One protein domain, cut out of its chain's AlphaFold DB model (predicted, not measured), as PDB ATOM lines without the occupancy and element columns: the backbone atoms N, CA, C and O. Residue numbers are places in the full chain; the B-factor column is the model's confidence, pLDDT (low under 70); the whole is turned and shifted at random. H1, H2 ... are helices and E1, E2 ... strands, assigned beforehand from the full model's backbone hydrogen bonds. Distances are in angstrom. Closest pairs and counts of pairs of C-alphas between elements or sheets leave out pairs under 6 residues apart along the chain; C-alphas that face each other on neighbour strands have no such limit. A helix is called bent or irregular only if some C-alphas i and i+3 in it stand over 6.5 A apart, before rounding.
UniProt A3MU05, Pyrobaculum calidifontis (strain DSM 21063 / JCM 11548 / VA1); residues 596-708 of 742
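What this domain is: This is residues 596 to 708 of the 742 residues of a protein of Pyrobaculum calidifontis (strain DSM 21063 / JCM 11548 / VA1) (UniProt A3MU05). A seven-stranded antiparallel sheet, strongly twisted and bent like an open trough, curls round one helix, H2, which fills its hollow. The edge strands E1 and E3 stay apart, and the short helix H1 lies between them, on the open side of the trough. The printed part has 113 residues with two named helices and seven named strands, along the chain E1 H1 H2 E2 E3 E4 E5 E6 E7, and the sheet's order is E1 E4 E5 E6 E7 E2 E3. The class is mixed, helices and strands; the whole is compact, with a radius of gyration of the C-alphas of 13.4 A, yet elongated, spanning 45 by 27 by 22 A.

Where its parts are: E1, residues 597 to 602, begins with C-alpha 597 at (316.365, 442.443, 424.365) and is 16.9 A long. H1, residues 603 to 607, is 6.0 A long. H2, residues 623 to 632, is 14.5 A long, with C-alpha 623 at (316.137, 448.987, 435.788). E2, residues 635 to 641, is 19.9 A long, and E3, residues 644 to 648, 13.6 A. E4, residues 656 to 665, is 25.4 A long and bends by 62 degrees at residue 662; E5, residues 670 to 677, is 20.6 A long. E6, residues 680 to 691, is 33.3 A long, and E7, residues 696 to 706, is 30.2 A long and ends with C-alpha 706 at (303.784, 454.896, 421.697).

How they stand to each other: E1 pairs with E4 over residues 656 to 661, N 599 and O 659 being 2.9 A apart. E4 to E7 form a meander, each strand the antiparallel neighbour of the one before: N 662 and O 674 are 2.8 A apart, N 673 and O 684 2.9 A, N 687 and O 700 2.9 A. E7 pairs with E2, N 638 and O 697 at 2.9 A, and E2 with E3 in a hairpin, N 639 and O 646 at 2.8 A. H2 is on one face of the sheet, in two layers, helix and sheet; its closest C-alphas to E7 are those of Ala 630 and Arg 701, 4.9 A, and to E6 those of Ala 631 and Val 684, 6.2 A. H1 and H2 are close but not clearly touching, the closest C-alphas being those of Val 606 and Trp 625, 7.1 A. In H1 and H2 every O i to N i+4 pair is within hydrogen-bond range.

The domain as a whole: The C-alphas of Ser 642 and Ala 708, the two farthest apart, are 45.2 A apart. The printed part has no cut. The link from H1 to H2, residues 608 to 622, is long. Mean pLDDT of the printed part is 89.0, and residues 610 to 611 and 655 to 656 are under 70.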
ATOM      1  N   PHE A 596     314.273 443.589 420.031       94.69
ATOM      2  CA  PHE A 596     314.297 443.855 421.475       94.69
ATOM      3  C   PHE A 596     315.204 442.883 422.232       94.69
ATOM      4  O   PHE A 596     315.415 441.746 421.813       94.69
ATOM      5  N   ILE A 597     315.713 443.321 423.387       93.69
ATOM      6  CA  ILE A 597     316.365 442.443 424.365       93.69
ATOM      7  C   ILE A 597     315.271 441.743 425.168       93.69
ATOM      8  O   ILE A 597     314.388 442.409 425.702       93.69
ATOM      9  N   GLU A 598     315.364 440.423 425.294       89.19
ATOM     10  CA  GLU A 598     314.457 439.620 426.119       89.19
ATOM     11  C   GLU A 598     315.061 439.346 427.505       89.19
ATOM     12  O   GLU A 598     316.256 439.062 427.640       89.19
ATOM     13  N   ALA A 599     314.242 439.425 428.550       85.94
ATOM     14  CA  ALA A 599     314.596 439.021 429.904       85.94
ATOM     15  C   ALA A 599     313.388 438.427 430.637       85.94
ATOM     16  O   ALA A 599     312.261 438.864 430.426       85.94
ATOM     17  N   SER A 600     313.652 437.504 431.564       80.12
ATOM     18  CA  SER A 600     312.643 436.933 432.463       80.12
ATOM     19  C   SER A 600     313.099 437.035 433.913       80.12
ATOM     20  O   SER A 600     314.287 436.839 434.190       80.12
ATOM     21  N   ALA A 601     312.175 437.348 434.815       79.31
ATOM     22  CA  ALA A 601     312.386 437.357 436.262       79.31
ATOM     23  C   ALA A 601     311.034 437.335 436.982       79.31
ATOM     24  O   ALA A 601     310.023 437.732 436.406       79.31
ATOM     25  N   THR A 602     311.011 436.941 438.252       79.75
ATOM     26  CA  THR A 602     309.864 437.263 439.118       79.75
ATOM     27  C   THR A 602     310.035 438.651 439.731       79.75
ATOM     28  O   THR A 602     311.160 439.129 439.926       79.75
ATOM     29  N   LEU A 603     308.941 439.318 440.107       85.56
ATOM     30  CA  LEU A 603     309.051 440.590 440.831       85.56
ATOM     31  C   LEU A 603     309.759 440.414 442.182       85.56
ATOM     32  O   LEU A 603     310.464 441.324 442.624       85.56
ATOM     33  N   ARG A 604     309.690 439.233 442.804       83.88
ATOM     34  CA  ARG A 604     310.490 438.896 443.986       83.88
ATOM     35  C   ARG A 604     311.990 438.975 443.701       83.88
ATOM     36  O   ARG A 604     312.717 439.560 444.500       83.88
ATOM     37  N   GLU A 605     312.472 438.451 442.579       82.00
ATOM     38  CA  GLU A 605     313.893 438.547 442.199       82.00
ATOM     39  C   GLU A 605     314.338 439.995 441.940       82.00
ATOM     40  O   GLU A 605     315.490 440.363 442.199       82.00
ATOM     41  N   VAL A 606     313.420 440.836 441.462       87.50
ATOM     42  CA  VAL A 606     313.663 442.267 441.243       87.50
ATOM     43  C   VAL A 606     313.724 443.017 442.577       87.50
ATOM     44  O   VAL A 606     314.638 443.820 442.802       87.50
ATOM     45  N   LEU A 607     312.777 442.749 443.479       89.31
ATOM     46  CA  LEU A 607     312.593 443.468 444.743       89.31
ATOM     47  C   LEU A 607     313.465 442.943 445.889       89.31
ATOM     48  O   LEU A 607     313.673 443.657 446.864       89.31
ATOM     49  N   PHE A 608     314.027 441.741 445.787       84.56
ATOM     50  CA  PHE A 608     314.895 441.176 446.815       84.56
ATOM     51  C   PHE A 608     316.290 440.843 446.279       84.56
ATOM     52  O   PHE A 608     316.555 440.716 445.085       84.56
ATOM     53  N   THR A 609     317.239 440.735 447.199       81.69
ATOM     54  CA  THR A 609     318.526 440.083 446.962       81.69
ATOM     55  C   THR A 609     318.381 438.573 447.162       81.69
ATOM     56  O   THR A 609     317.401 438.108 447.741       81.69
ATOM     57  N   ARG A 610     319.395 437.793 446.766       65.19
ATOM     58  CA  ARG A 610     319.445 436.341 447.040       65.19
ATOM     59  C   ARG A 610     319.343 435.990 448.529       65.19
ATOM     60  O   ARG A 610     318.956 434.881 448.863       65.19
ATOM     61  N   GLU A 611     319.682 436.925 449.414       67.81
ATOM     62  CA  GLU A 611     319.559 436.761 450.866       67.81
ATOM     63  C   GLU A 611     318.137 437.047 451.383       67.81
ATOM     64  O   GLU A 611     317.929 437.087 452.593       67.81
ATOM     65  N   GLY A 612     317.172 437.325 450.498       73.31
ATOM     66  CA  GLY A 612     315.807 437.699 450.875       73.31
ATOM     67  C   GLY A 612     315.702 439.095 451.496       73.31
ATOM     68  O   GLY A 612     314.734 439.395 452.185       73.31
ATOM     69  N   LYS A 613     316.702 439.958 451.277       81.69
ATOM     70  CA  LYS A 613     316.746 441.336 451.802       81.69
ATOM     71  C   LYS A 613     316.422 442.359 450.714       81.69
ATOM     72  O   LYS A 613     316.745 442.080 449.558       81.69
ATOM     73  N   PRO A 614     315.896 443.551 451.050       84.12
ATOM     74  CA  PRO A 614     315.777 444.642 450.086       84.12
ATOM     75  C   PRO A 614     317.144 444.992 449.473       84.12
ATOM     76  O   PRO A 614     318.166 444.945 450.172       84.12
ATOM     77  N   PRO A 615     317.205 445.347 448.179       86.06
ATOM     78  CA  PRO A 615     318.446 445.768 447.556       86.06
ATOM     79  C   PRO A 615     318.933 447.076 448.182       86.06
ATOM     80  O   PRO A 615     318.157 447.968 448.507       86.06
ATOM     81  N   LYS A 616     320.251 447.212 448.335       86.38
ATOM     82  CA  LYS A 616     320.850 448.466 448.820       86.38
ATOM     83  C   LYS A 616     320.882 449.556 447.742       86.38
ATOM     84  O   LYS A 616     320.973 450.731 448.075       86.38
ATOM     85  N   ALA A 617     320.833 449.163 446.467       87.50
ATOM     86  CA  ALA A 617     320.879 450.048 445.307       87.50
ATOM     87  C   ALA A 617     320.126 449.437 444.111       87.50
ATOM     88  O   ALA A 617     319.972 448.218 444.019       87.50
ATOM     89  N   LEU A 618     319.692 450.287 443.177       88.12
ATOM     90  CA  LEU A 618     319.001 449.889 441.945       88.12
ATOM     91  C   LEU A 618     320.010 449.686 440.811       88.12
ATOM     92  O   LEU A 618     320.279 450.596 440.027       88.12
ATOM     93  N   ASP A 619     320.600 448.493 440.757       87.12
ATOM     94  CA  ASP A 619     321.553 448.139 439.706       87.12
ATOM     95  C   ASP A 619     320.904 448.006 438.316       87.12
ATOM     96  O   ASP A 619     319.682 447.944 438.163       87.12
ATOM     97  N   ALA A 620     321.751 447.946 437.284       85.06
ATOM     98  CA  ALA A 620     321.329 447.883 435.886       85.06
ATOM     99  C   ALA A 620     320.412 446.689 435.568       85.06
ATOM    100  O   ALA A 620     319.596 446.786 434.658       85.06
ATOM    101  N   SER A 621     320.507 445.582 436.317       85.00
ATOM    102  CA  SER A 621     319.674 444.399 436.076       85.00
ATOM    103  C   SER A 621     318.216 444.599 436.494       85.00
ATOM    104  O   SER A 621     317.331 443.956 435.940       85.00
ATOM    105  N   ARG A 622     317.957 445.521 437.431       91.06
ATOM    106  CA  ARG A 622     316.608 445.849 437.920       91.06
ATOM    107  C   ARG A 622     315.918 446.914 437.084       91.06
ATOM    108  O   ARG A 622     314.696 446.928 437.000       91.06
ATOM    109  N   GLN A 623     316.682 447.810 436.465       93.19
ATOM    110  CA  GLN A 623     316.137 448.987 435.788       93.19
ATOM    111  C   GLN A 623     315.096 448.691 434.685       93.19
ATOM    112  O   GLN A 623     314.116 449.437 434.629       93.19
ATOM    113  N   PRO A 624     315.235 447.651 433.839       94.31
ATOM    114  CA  PRO A 624     314.201 447.318 432.857       94.31
ATOM    115  C   PRO A 624     312.865 446.945 433.518       94.31
ATOM    116  O   PRO A 624     311.807 447.392 433.085       94.31
ATOM    117  N   TRP A 625     312.908 446.204 434.626       94.62
ATOM    118  CA  TRP A 625     311.719 445.806 435.386       94.62
ATOM    119  C   TRP A 625     311.034 446.987 436.071       94.62
ATOM    120  O   TRP A 625     309.811 447.063 436.120       94.62
ATOM    121  N   LEU A 626     311.807 447.967 436.548       95.50
ATOM    122  CA  LEU A 626     311.229 449.209 437.068       95.50
ATOM    123  C   LEU A 626     310.537 450.016 435.961       95.50
ATOM    124  O   LEU A 626     309.530 450.668 436.228       95.50
ATOM    125  N   ALA A 627     311.038 449.950 434.723       96.50
ATOM    126  CA  ALA A 627     310.343 450.531 433.580       96.50
ATOM    127  C   ALA A 627     309.016 449.805 433.312       96.50
ATOM    128  O   ALA A 627     308.019 450.474 433.063       96.50
ATOM    129  N   LEU A 628     308.977 448.470 433.412       95.12
ATOM    130  CA  LEU A 628     307.737 447.690 433.291       95.12
ATOM    131  C   LEU A 628     306.701 448.116 434.341       95.12
ATOM    132  O   LEU A 628     305.560 448.413 433.994       95.12
ATOM    133  N   LEU A 629     307.113 448.240 435.606       95.38
ATOM    134  CA  LEU A 629     306.245 448.734 436.679       95.38
ATOM    135  C   LEU A 629     305.753 450.161 436.406       95.38
ATOM    136  O   LEU A 629     304.582 450.454 436.623       95.38
ATOM    137  N   ALA A 630     306.615 451.043 435.892       96.44
ATOM    138  CA  ALA A 630     306.219 452.393 435.491       96.44
ATOM    139  C   ALA A 630     305.277 452.400 434.271       96.44
ATOM    140  O   ALA A 630     304.447 453.298 434.131       96.44
ATOM    141  N   ALA A 631     305.377 451.414 433.381       94.50
ATOM    142  CA  ALA A 631     304.473 451.272 432.247       94.50
ATOM    143  C   ALA A 631     303.066 450.877 432.709       94.50
ATOM    144  O   ALA A 631     302.090 451.503 432.297       94.50
ATOM    145  N   ARG A 632     302.975 449.910 433.630       92.38
ATOM    146  CA  ARG A 632     301.714 449.455 434.236       92.38
ATOM    147  C   ARG A 632     301.093 450.528 435.129       92.38
ATOM    148  O   ARG A 632     299.912 450.838 435.007       92.38
ATOM    149  N   HIS A 633     301.911 451.173 435.961       95.00
ATOM    150  CA  HIS A 633     301.449 452.043 437.041       95.00
ATOM    151  C   HIS A 633     302.072 453.433 436.967       95.00
ATOM    152  O   HIS A 633     303.283 453.590 436.841       95.00
ATOM    153  N   ALA A 634     301.256 454.477 437.142       94.81
ATOM    154  CA  ALA A 634     301.771 455.848 437.229       94.81
ATOM    155  C   ALA A 634     302.729 456.034 438.422       94.81
ATOM    156  O   ALA A 634     303.704 456.787 438.353       94.81
ATOM    157  N   LYS A 635     302.460 455.322 439.518       97.12
ATOM    158  CA  LYS A 635     303.298 455.261 440.708       97.12
ATOM    159  C   LYS A 635     303.236 453.850 441.278       97.12
ATOM    160  O   LYS A 635     302.146 453.328 441.468       97.12
ATOM    161  N   PHE A 636     304.396 453.293 441.595       97.44
ATOM    162  CA  PHE A 636     304.535 452.021 442.291       97.44
ATOM    163  C   PHE A 636     305.377 452.217 443.551       97.44
ATOM    164  O   PHE A 636     306.369 452.954 443.550       97.44
ATOM    165  N   THR A 637     304.995 451.564 444.643       96.12
ATOM    166  CA  THR A 637     305.779 451.541 445.881       96.12
ATOM    167  C   THR A 637     305.909 450.123 446.401       96.12
ATOM    168  O   THR A 637     304.938 449.383 446.359       96.12
ATOM    169  N   ALA A 638     307.074 449.779 446.947       94.69
ATOM    170  CA  ALA A 638     307.274 448.557 447.719       94.69
ATOM    171  C   ALA A 638     307.802 448.923 449.113       94.69
ATOM    172  O   ALA A 638     308.808 449.630 449.226       94.69
ATOM    173  N   LYS A 639     307.114 448.489 450.171       92.88
ATOM    174  CA  LYS A 639     307.476 448.720 451.577       92.88
ATOM    175  C   LYS A 639     307.874 447.402 452.229       92.88
ATOM    176  O   LYS A 639     307.079 446.472 452.267       92.88
ATOM    177  N   TYR A 640     309.089 447.331 452.753       89.62
ATOM    178  CA  TYR A 640     309.645 446.131 453.370       89.62
ATOM    179  C   TYR A 640     309.397 446.160 454.882       89.62
ATOM    180  O   TYR A 640     309.680 447.157 455.544       89.62
ATOM    181  N   ASN A 641     308.879 445.066 455.433       84.38
ATOM    182  CA  ASN A 641     308.598 444.905 456.857       84.38
ATOM    183  C   ASN A 641     309.021 443.506 457.349       84.38
ATOM    184  O   ASN A 641     309.569 442.702 456.598       84.38
ATOM    185  N   SER A 642     308.790 443.203 458.631       76.69
ATOM    186  CA  SER A 642     309.163 441.910 459.226       76.69
ATOM    187  C   SER A 642     308.406 440.704 458.652       76.69
ATOM    188  O   SER A 642     308.833 439.573 458.867       76.69
ATOM    189  N   ARG A 643     307.298 440.928 457.933       71.31
ATOM    190  CA  ARG A 643     306.469 439.893 457.297       71.31
ATOM    191  C   ARG A 643     306.757 439.720 455.801       71.31
ATOM    192  O   ARG A 643     306.283 438.748 455.225       71.31
ATOM    193  N   GLY A 644     307.525 440.615 455.175       82.00
ATOM    194  CA  GLY A 644     307.839 440.558 453.746       82.00
ATOM    195  C   GLY A 644     307.862 441.937 453.090       82.00
ATOM    196  O   GLY A 644     308.427 442.884 453.636       82.00
ATOM    197  N   VAL A 645     307.274 442.042 451.897       88.44
ATOM    198  CA  VAL A 645     307.102 443.312 451.180       88.44
ATOM    199  C   VAL A 645     305.633 443.517 450.833       88.44
ATOM    200  O   VAL A 645     304.969 442.594 450.374       88.44
ATOM    201  N   GLU A 646     305.147 444.730 451.058       91.19
ATOM    202  CA  GLU A 646     303.827 445.193 450.637       91.19
ATOM    203  C   GLU A 646     304.003 446.128 449.444       91.19
ATOM    204  O   GLU A 646     304.756 447.109 449.514       91.19
ATOM    205  N   THR A 647     303.330 445.823 448.342       94.12
ATOM    206  CA  THR A 647     303.363 446.627 447.120       94.12
ATOM    207  C   THR A 647     302.122 447.506 447.020       94.12
ATOM    208  O   THR A 647     301.094 447.225 447.615       94.12
ATOM    209  N   SER A 648     302.214 448.621 446.305       94.12
ATOM    210  CA  SER A 648     301.046 449.428 445.955       94.12
ATOM    211  C   SER A 648     301.263 450.047 444.573       94.12
ATOM    212  O   SER A 648     302.209 450.839 444.435       94.12
ATOM    213  N   PRO A 649     300.428 449.722 443.568       94.81
ATOM    214  CA  PRO A 649     299.371 448.692 443.581       94.81
ATOM    215  C   PRO A 649     299.876 447.280 443.932       94.81
ATOM    216  O   PRO A 649     301.085 447.041 443.909       94.81
ATOM    217  N   ASP A 650     298.963 446.383 444.313       90.94
ATOM    218  CA  ASP A 650     299.305 444.988 444.611       90.94
ATOM    219  C   ASP A 650     299.790 444.273 443.342       90.94
ATOM    220  O   ASP A 650     299.170 444.383 442.285       90.94
ATOM    221  N   GLU A 651     300.911 443.563 443.455       88.31
ATOM    222  CA  GLU A 651     301.544 442.802 442.379       88.31
ATOM    223  C   GLU A 651     301.802 441.368 442.848       88.31
ATOM    224  O   GLU A 651     302.164 441.140 444.009       88.31
ATOM    225  N   ASP A 652     301.669 440.405 441.938       80.19
ATOM    226  CA  ASP A 652     302.093 439.036 442.210       80.19
ATOM    227  C   ASP A 652     303.624 438.962 442.157       80.19
ATOM    228  O   ASP A 652     304.258 439.129 441.114       80.19
ATOM    229  N   LEU A 653     304.234 438.741 443.318       80.88
ATOM    230  CA  LEU A 653     305.687 438.712 443.446       80.88
ATOM    231  C   LEU A 653     306.313 437.456 442.844       80.88
ATOM    232  O   LEU A 653     307.503 437.476 442.527       80.88
ATOM    233  N   ASP A 654     305.545 436.377 442.740       72.44
ATOM    234  CA  ASP A 654     306.034 435.051 442.379       72.44
ATOM    235  C   ASP A 654     305.696 434.678 440.932       72.44
ATOM    236  O   ASP A 654     306.295 433.750 440.382       72.44
ATOM    237  N   ALA A 655     304.828 435.453 440.276       68.38
ATOM    238  CA  ALA A 655     304.607 435.365 438.841       68.38
ATOM    239  C   ALA A 655     305.907 435.629 438.059       68.38
ATOM    240  O   ALA A 655     306.625 436.608 438.292       68.38
ATOM    241  N   VAL A 656     306.215 434.738 437.111       67.19
ATOM    242  CA  VAL A 656     307.330 434.924 436.175       67.19
ATOM    243  C   VAL A 656     306.901 435.913 435.104       67.19
ATOM    244  O   VAL A 656     305.995 435.644 434.319       67.19
ATOM    245  N   GLU A 657     307.601 437.036 435.046       79.19
ATOM    246  CA  GLU A 657     307.390 438.079 434.057       79.19
ATOM    247  C   GLU A 657     308.382 437.920 432.907       79.19
ATOM    248  O   GLU A 657     309.557 437.606 433.120       79.19
ATOM    249  N   ASN A 658     307.921 438.175 431.683       80.88
ATOM    250  CA  ASN A 658     308.770 438.259 430.499       80.88
ATOM    251  C   ASN A 658     308.759 439.696 429.971       80.88
ATOM    252  O   ASN A 658     307.703 440.304 429.799       80.88
ATOM    253  N   LEU A 659     309.940 440.235 429.693       87.75
ATOM    254  CA  LEU A 659     310.139 441.622 429.305       87.75
ATOM    255  C   LEU A 659     310.950 441.708 428.016       87.75
ATOM    256  O   LEU A 659     312.068 441.203 427.939       87.75
ATOM    257  N   TRP A 660     310.419 442.448 427.047       92.44
ATOM    258  CA  TRP A 660     311.138 442.874 425.849       92.44
ATOM    259  C   TRP A 660     311.425 444.359 425.962       92.44
ATOM    260  O   TRP A 660     310.501 445.168 426.064       92.44
ATOM    261  N   TYR A 661     312.704 444.725 425.974       95.81
ATOM    262  CA  TYR A 661     313.106 446.105 426.197       95.81
ATOM    263  C   TYR A 661     314.290 446.549 425.335       95.81
ATOM    264  O   TYR A 661     315.125 445.759 424.896       95.81
ATOM    265  N   LEU A 662     314.380 447.861 425.134       97.06
ATOM    266  CA  LEU A 662     315.556 448.555 424.632       97.06
ATOM    267  C   LEU A 662     315.914 449.678 425.613       97.06
ATOM    268  O   LEU A 662     315.081 450.552 425.867       97.06
ATOM    269  N   PRO A 663     317.131 449.701 426.182       95.12
ATOM    270  CA  PRO A 663     317.555 450.810 427.033       95.12
ATOM    271  C   PRO A 663     317.633 452.082 426.193       95.12
ATOM    272  O   PRO A 663     318.176 451.999 425.102       95.12
ATOM    273  N   VAL A 664     317.180 453.245 426.675       92.94
ATOM    274  CA  VAL A 664     317.332 454.561 426.003       92.94
ATOM    275  C   VAL A 664     318.282 455.458 426.792       92.94
ATOM    276  O   VAL A 664     319.334 455.840 426.279       92.94
ATOM    277  N   SER A 665     317.956 455.714 428.060       89.31
ATOM    278  CA  SER A 665     318.803 456.419 429.028       89.31
ATOM    279  C   SER A 665     318.841 455.630 430.331       89.31
ATOM    280  O   SER A 665     317.806 455.389 430.947       89.31
ATOM    281  N   THR A 666     320.030 455.201 430.748       85.56
ATOM    282  CA  THR A 666     320.221 454.301 431.904       85.56
ATOM    283  C   THR A 666     320.969 454.957 433.067       85.56
ATOM    284  O   THR A 666     321.228 454.316 434.088       85.56
ATOM    285  N   ARG A 667     321.324 456.243 432.929       84.44
ATOM    286  CA  ARG A 667     322.067 457.036 433.918       84.44
ATOM    287  C   ARG A 667     321.249 458.253 434.355       84.44
ATOM    288  O   ARG A 667     320.414 458.736 433.601       84.44
ATOM    289  N   GLY A 668     321.540 458.760 435.552       86.44
ATOM    290  CA  GLY A 668     320.835 459.899 436.147       86.44
ATOM    291  C   GLY A 668     319.536 459.516 436.861       86.44
ATOM    292  O   GLY A 668     319.203 458.337 437.014       86.44
ATOM    293  N   ASP A 669     318.808 460.527 437.334       86.12
ATOM    294  CA  ASP A 669     317.586 460.326 438.122       86.12
ATOM    295  C   ASP A 669     316.431 459.800 437.273       86.12
ATOM    296  O   ASP A 669     315.749 458.855 437.687       86.12
ATOM    297  N   ALA A 670     316.260 460.372 436.079       92.31
ATOM    298  CA  ALA A 670     315.300 459.932 435.079       92.31
ATOM    299  C   ALA A 670     315.938 458.894 434.149       92.31
ATOM    300  O   ALA A 670     316.961 459.156 433.518       92.31
ATOM    301  N   LYS A 671     315.320 457.716 434.073       95.56
ATOM    302  CA  LYS A 671     315.711 456.627 433.178       95.56
ATOM    303  C   LYS A 671     314.638 456.448 432.115       95.56
ATOM    304  O   LYS A 671     313.463 456.688 432.382       95.56
ATOM    305  N   ALA A 672     315.038 455.987 430.938       95.94
ATOM    306  CA  ALA A 672     314.138 455.756 429.819       95.94
ATOM    307  C   ALA A 672     314.429 454.425 429.123       95.94
ATOM    308  O   ALA A 672     315.591 454.077 428.884       95.94
ATOM    309  N   TYR A 673     313.364 453.711 428.777       97.44
ATOM    310  CA  TYR A 673     313.375 452.425 428.083       97.44
ATOM    311  C   TYR A 673     312.274 452.408 427.022       97.44
ATOM    312  O   TYR A 673     311.268 453.090 427.174       97.44
ATOM    313  N   ILE A 674     312.444 451.626 425.962       97.56
ATOM    314  CA  ILE A 674     311.340 451.240 425.076       97.56
ATOM    315  C   ILE A 674     310.961 449.823 425.468       97.56
ATOM    316  O   ILE A 674     311.836 448.961 425.486       97.56
ATOM    317  N   LEU A 675     309.700 449.587 425.793       96.44
ATOM    318  CA  LEU A 675     309.170 448.271 426.129       96.44
ATOM    319  C   LEU A 675     308.259 447.795 425.007       96.44
ATOM    320  O   LEU A 675     307.540 448.606 424.433       96.44
ATOM    321  N   LEU A 676     308.262 446.503 424.709       92.31
ATOM    322  CA  LEU A 676     307.251 445.906 423.843       92.31
ATOM    323  C   LEU A 676     306.107 445.393 424.725       92.31
ATOM    324  O   LEU A 676     306.267 444.397 425.428       92.31
ATOM    325  N   ILE A 677     304.976 446.097 424.717       87.06
ATOM    326  CA  ILE A 677     303.790 445.794 425.528       87.06
ATOM    327  C   ILE A 677     302.669 445.419 424.567       87.06
ATOM    328  O   ILE A 677     302.333 446.208 423.688       87.06
ATOM    329  N   ASP A 678     302.142 444.202 424.689       81.12
ATOM    330  CA  ASP A 678     301.085 443.675 423.813       81.12
ATOM    331  C   ASP A 678     301.405 443.828 422.313       81.12
ATOM    332  O   ASP A 678     300.562 444.183 421.492       81.12
ATOM    333  N   GLY A 679     302.673 443.595 421.951       81.06
ATOM    334  CA  GLY A 679     303.174 443.730 420.579       81.06
ATOM    335  C   GLY A 679     303.415 445.172 420.118       81.06
ATOM    336  O   GLY A 679     303.938 445.379 419.027       81.06
ATOM    337  N   SER A 680     303.101 446.169 420.947       88.56
ATOM    338  CA  SER A 680     303.282 447.587 420.637       88.56
ATOM    339  C   SER A 680     304.482 448.182 421.385       88.56
ATOM    340  O   SER A 680     304.600 448.020 422.603       88.56
ATOM    341  N   PRO A 681     305.397 448.888 420.702       95.00
ATOM    342  CA  PRO A 681     306.527 449.534 421.354       95.00
ATOM    343  C   PRO A 681     306.096 450.819 422.082       95.00
ATOM    344  O   PRO A 681     305.530 451.736 421.488       95.00
ATOM    345  N   VAL A 682     306.414 450.912 423.371       96.44
ATOM    346  CA  VAL A 682     306.075 452.037 424.252       96.44
ATOM    347  C   VAL A 682     307.346 452.598 424.881       96.44
ATOM    348  O   VAL A 682     308.086 451.892 425.563       96.44
ATOM    349  N   ALA A 683     307.602 453.886 424.675       96.88
ATOM    350  CA  ALA A 683     308.667 454.624 425.335       96.88
ATOM    351  C   ALA A 683     308.239 454.986 426.758       96.88
ATOM    352  O   ALA A 683     307.278 455.729 426.944       96.88
ATOM    353  N   VAL A 684     308.966 454.498 427.756       97.56
ATOM    354  CA  VAL A 684     308.685 454.717 429.175       97.56
ATOM    355  C   VAL A 684     309.836 455.487 429.804       97.56
ATOM    356  O   VAL A 684     310.968 455.005 429.832       97.56
ATOM    357  N   GLU A 685     309.538 456.664 430.349       97.69
ATOM    358  CA  GLU A 685     310.448 457.423 431.208       97.69
ATOM    359  C   GLU A 685     309.957 457.357 432.651       97.69
ATOM    360  O   GLU A 685     308.768 457.543 432.929       97.69
ATOM    361  N   TYR A 686     310.870 457.118 433.587       97.62
ATOM    362  CA  TYR A 686     310.545 457.001 435.001       97.62
ATOM    363  C   TYR A 686     311.678 457.501 435.900       97.62
ATOM    364  O   TYR A 686     312.845 457.566 435.509       97.62
ATOM    365  N   THR A 687     311.339 457.810 437.147       97.12
ATOM    366  CA  THR A 687     312.305 457.943 438.240       97.12
ATOM    367  C   THR A 687     312.088 456.830 439.249       97.12
ATOM    368  O   THR A 687     310.970 456.351 439.442       97.12
ATOM    369  N   ALA A 688     313.165 456.396 439.895       94.75
ATOM    370  CA  ALA A 688     313.085 455.411 440.962       94.75
ATOM    371  C   ALA A 688     314.084 455.738 442.065       94.75
ATOM    372  O   ALA A 688     315.218 456.129 441.771       94.75
ATOM    373  N   ALA A 689     313.654 455.559 443.310       92.81
ATOM    374  CA  ALA A 689     314.440 455.805 444.510       92.81
ATOM    375  C   ALA A 689     314.246 454.663 445.509       92.81
ATOM    376  O   ALA A 689     313.125 454.193 445.712       92.81
ATOM    377  N   ILE A 690     315.338 454.243 446.145       90.12
ATOM    378  CA  ILE A 690     315.325 453.244 447.211       90.12
ATOM    379  C   ILE A 690     315.876 453.849 448.500       90.12
ATOM    380  O   ILE A 690     316.964 454.420 448.511       90.12
ATOM    381  N   ASP A 691     315.111 453.728 449.579       87.88
ATOM    382  CA  ASP A 691     315.504 454.050 450.947       87.88
ATOM    383  C   ASP A 691     315.699 452.718 451.693       87.88
ATOM    384  O   ASP A 691     314.725 452.129 452.175       87.88
ATOM    385  N   PRO A 692     316.932 452.183 451.747       74.19
ATOM    386  CA  PRO A 692     317.199 450.903 452.395       74.19
ATOM    387  C   PRO A 692     317.073 450.973 453.923       74.19
ATOM    388  O   PRO A 692     316.891 449.933 454.549       74.19
ATOM    389  N   VAL A 693     317.141 452.166 454.529       77.50
ATOM    390  CA  VAL A 693     317.004 452.353 455.985       77.50
ATOM    391  C   VAL A 693     315.541 452.258 456.390       77.50
ATOM    392  O   VAL A 693     315.203 451.562 457.343       77.50
ATOM    393  N   ARG A 694     314.659 452.924 455.640       77.81
ATOM    394  CA  ARG A 694     313.209 452.852 455.860       77.81
ATOM    395  C   ARG A 694     312.547 451.664 455.169       77.81
ATOM    396  O   ARG A 694     311.335 451.516 455.283       77.81
ATOM    397  N   GLY A 695     313.314 450.864 454.427       83.69
ATOM    398  CA  GLY A 695     312.799 449.742 453.655       83.69
ATOM    399  C   GLY A 695     311.712 450.193 452.683       83.69
ATOM    400  O   GLY A 695     310.583 449.716 452.760       83.69
ATOM    401  N   ARG A 696     312.018 451.116 451.766       90.75
ATOM    402  CA  ARG A 696     311.039 451.587 450.776       90.75
ATOM    403  C   ARG A 696     311.650 451.779 449.395       90.75
ATOM    404  O   ARG A 696     312.644 452.478 449.247       90.75
ATOM    405  N   LEU A 697     311.006 451.217 448.379       94.19
ATOM    406  CA  LEU A 697     311.238 451.513 446.967       94.19
ATOM    407  C   LEU A 697     310.063 452.334 446.434       94.19
ATOM    408  O   LEU A 697     308.907 452.022 446.714       94.19
ATOM    409  N   GLU A 698     310.349 453.367 445.652       96.12
ATOM    410  CA  GLU A 698     309.343 454.134 444.923       96.12
ATOM    411  C   GLU A 698     309.760 454.275 443.459       96.12
ATOM    412  O   GLU A 698     310.897 454.645 443.168       96.12
ATOM    413  N   VAL A 699     308.825 453.994 442.555       97.31
ATOM    414  CA  VAL A 699     308.949 454.164 441.105       97.31
ATOM    415  C   VAL A 699     307.836 455.104 440.652       97.31
ATOM    416  O   VAL A 699     306.676 454.940 441.032       97.31
ATOM    417  N   LYS A 700     308.177 456.117 439.860       97.62
ATOM    418  CA  LYS A 700     307.244 457.122 439.345       97.62
ATOM    419  C   LYS A 700     307.399 457.234 437.840       97.62
ATOM    420  O   LYS A 700     308.479 457.579 437.361       97.62
ATOM    421  N   ARG A 701     306.317 456.992 437.105       98.00
ATOM    422  CA  ARG A 701     306.268 457.257 435.669       98.00
ATOM    423  C   ARG A 701     306.311 458.763 435.429       98.00
ATOM    424  O   ARG A 701     305.577 459.522 436.057       98.00
ATOM    425  N   ARG A 702     307.150 459.181 434.488       96.81
ATOM    426  CA  ARG A 702     307.144 460.525 433.901       96.81
ATOM    427  C   ARG A 702     306.422 460.542 432.564       96.81
ATOM    428  O   ARG A 702     305.643 461.448 432.308       96.81
ATOM    429  N   MET A 703     306.656 459.519 431.746       95.69
ATOM    430  CA  MET A 703     306.099 459.410 430.402       95.69
ATOM    431  C   MET A 703     305.876 457.939 430.044       95.69
ATOM    432  O   MET A 703     306.681 457.089 430.416       95.69
ATOM    433  N   ALA A 704     304.795 457.652 429.324       94.94
ATOM    434  CA  ALA A 704     304.589 456.403 428.595       94.94
ATOM    435  C   ALA A 704     303.876 456.747 427.285       94.94
ATOM    436  O   ALA A 704     302.707 457.126 427.315       94.94
ATOM    437  N   VAL A 705     304.590 456.697 426.162       95.31
ATOM    438  CA  VAL A 705     304.058 457.089 424.847       95.31
ATOM    439  C   VAL A 705     304.378 456.028 423.794       95.31
ATOM    440  O   VAL A 705     305.459 455.439 423.856       95.31
ATOM    441  N   PRO A 706     303.479 455.766 422.829       95.25
ATOM    442  CA  PRO A 706     303.784 454.896 421.697       95.25
ATOM    443  C   PRO A 706     305.036 455.367 420.952       95.25
ATOM    444  O   PRO A 706     305.268 456.569 420.815       95.25
ATOM    445  N   MET A 707     305.840 454.421 420.471       94.69
ATOM    446  CA  MET A 707     307.070 454.698 419.732       94.69
ATOM    447  C   MET A 707     306.925 454.274 418.269       94.69
ATOM    448  O   MET A 707     306.410 453.196 417.985       94.69
ATOM    449  N   ALA A 708     307.417 455.089 417.337       93.88
ATOM    450  CA  ALA A 708     307.395 454.725 415.924       93.88
ATOM    451  C   ALA A 708     308.397 453.584 415.624       93.88
ATOM    452  O   ALA A 708     309.500 453.583 416.193       93.88
TER     453      ALA A 708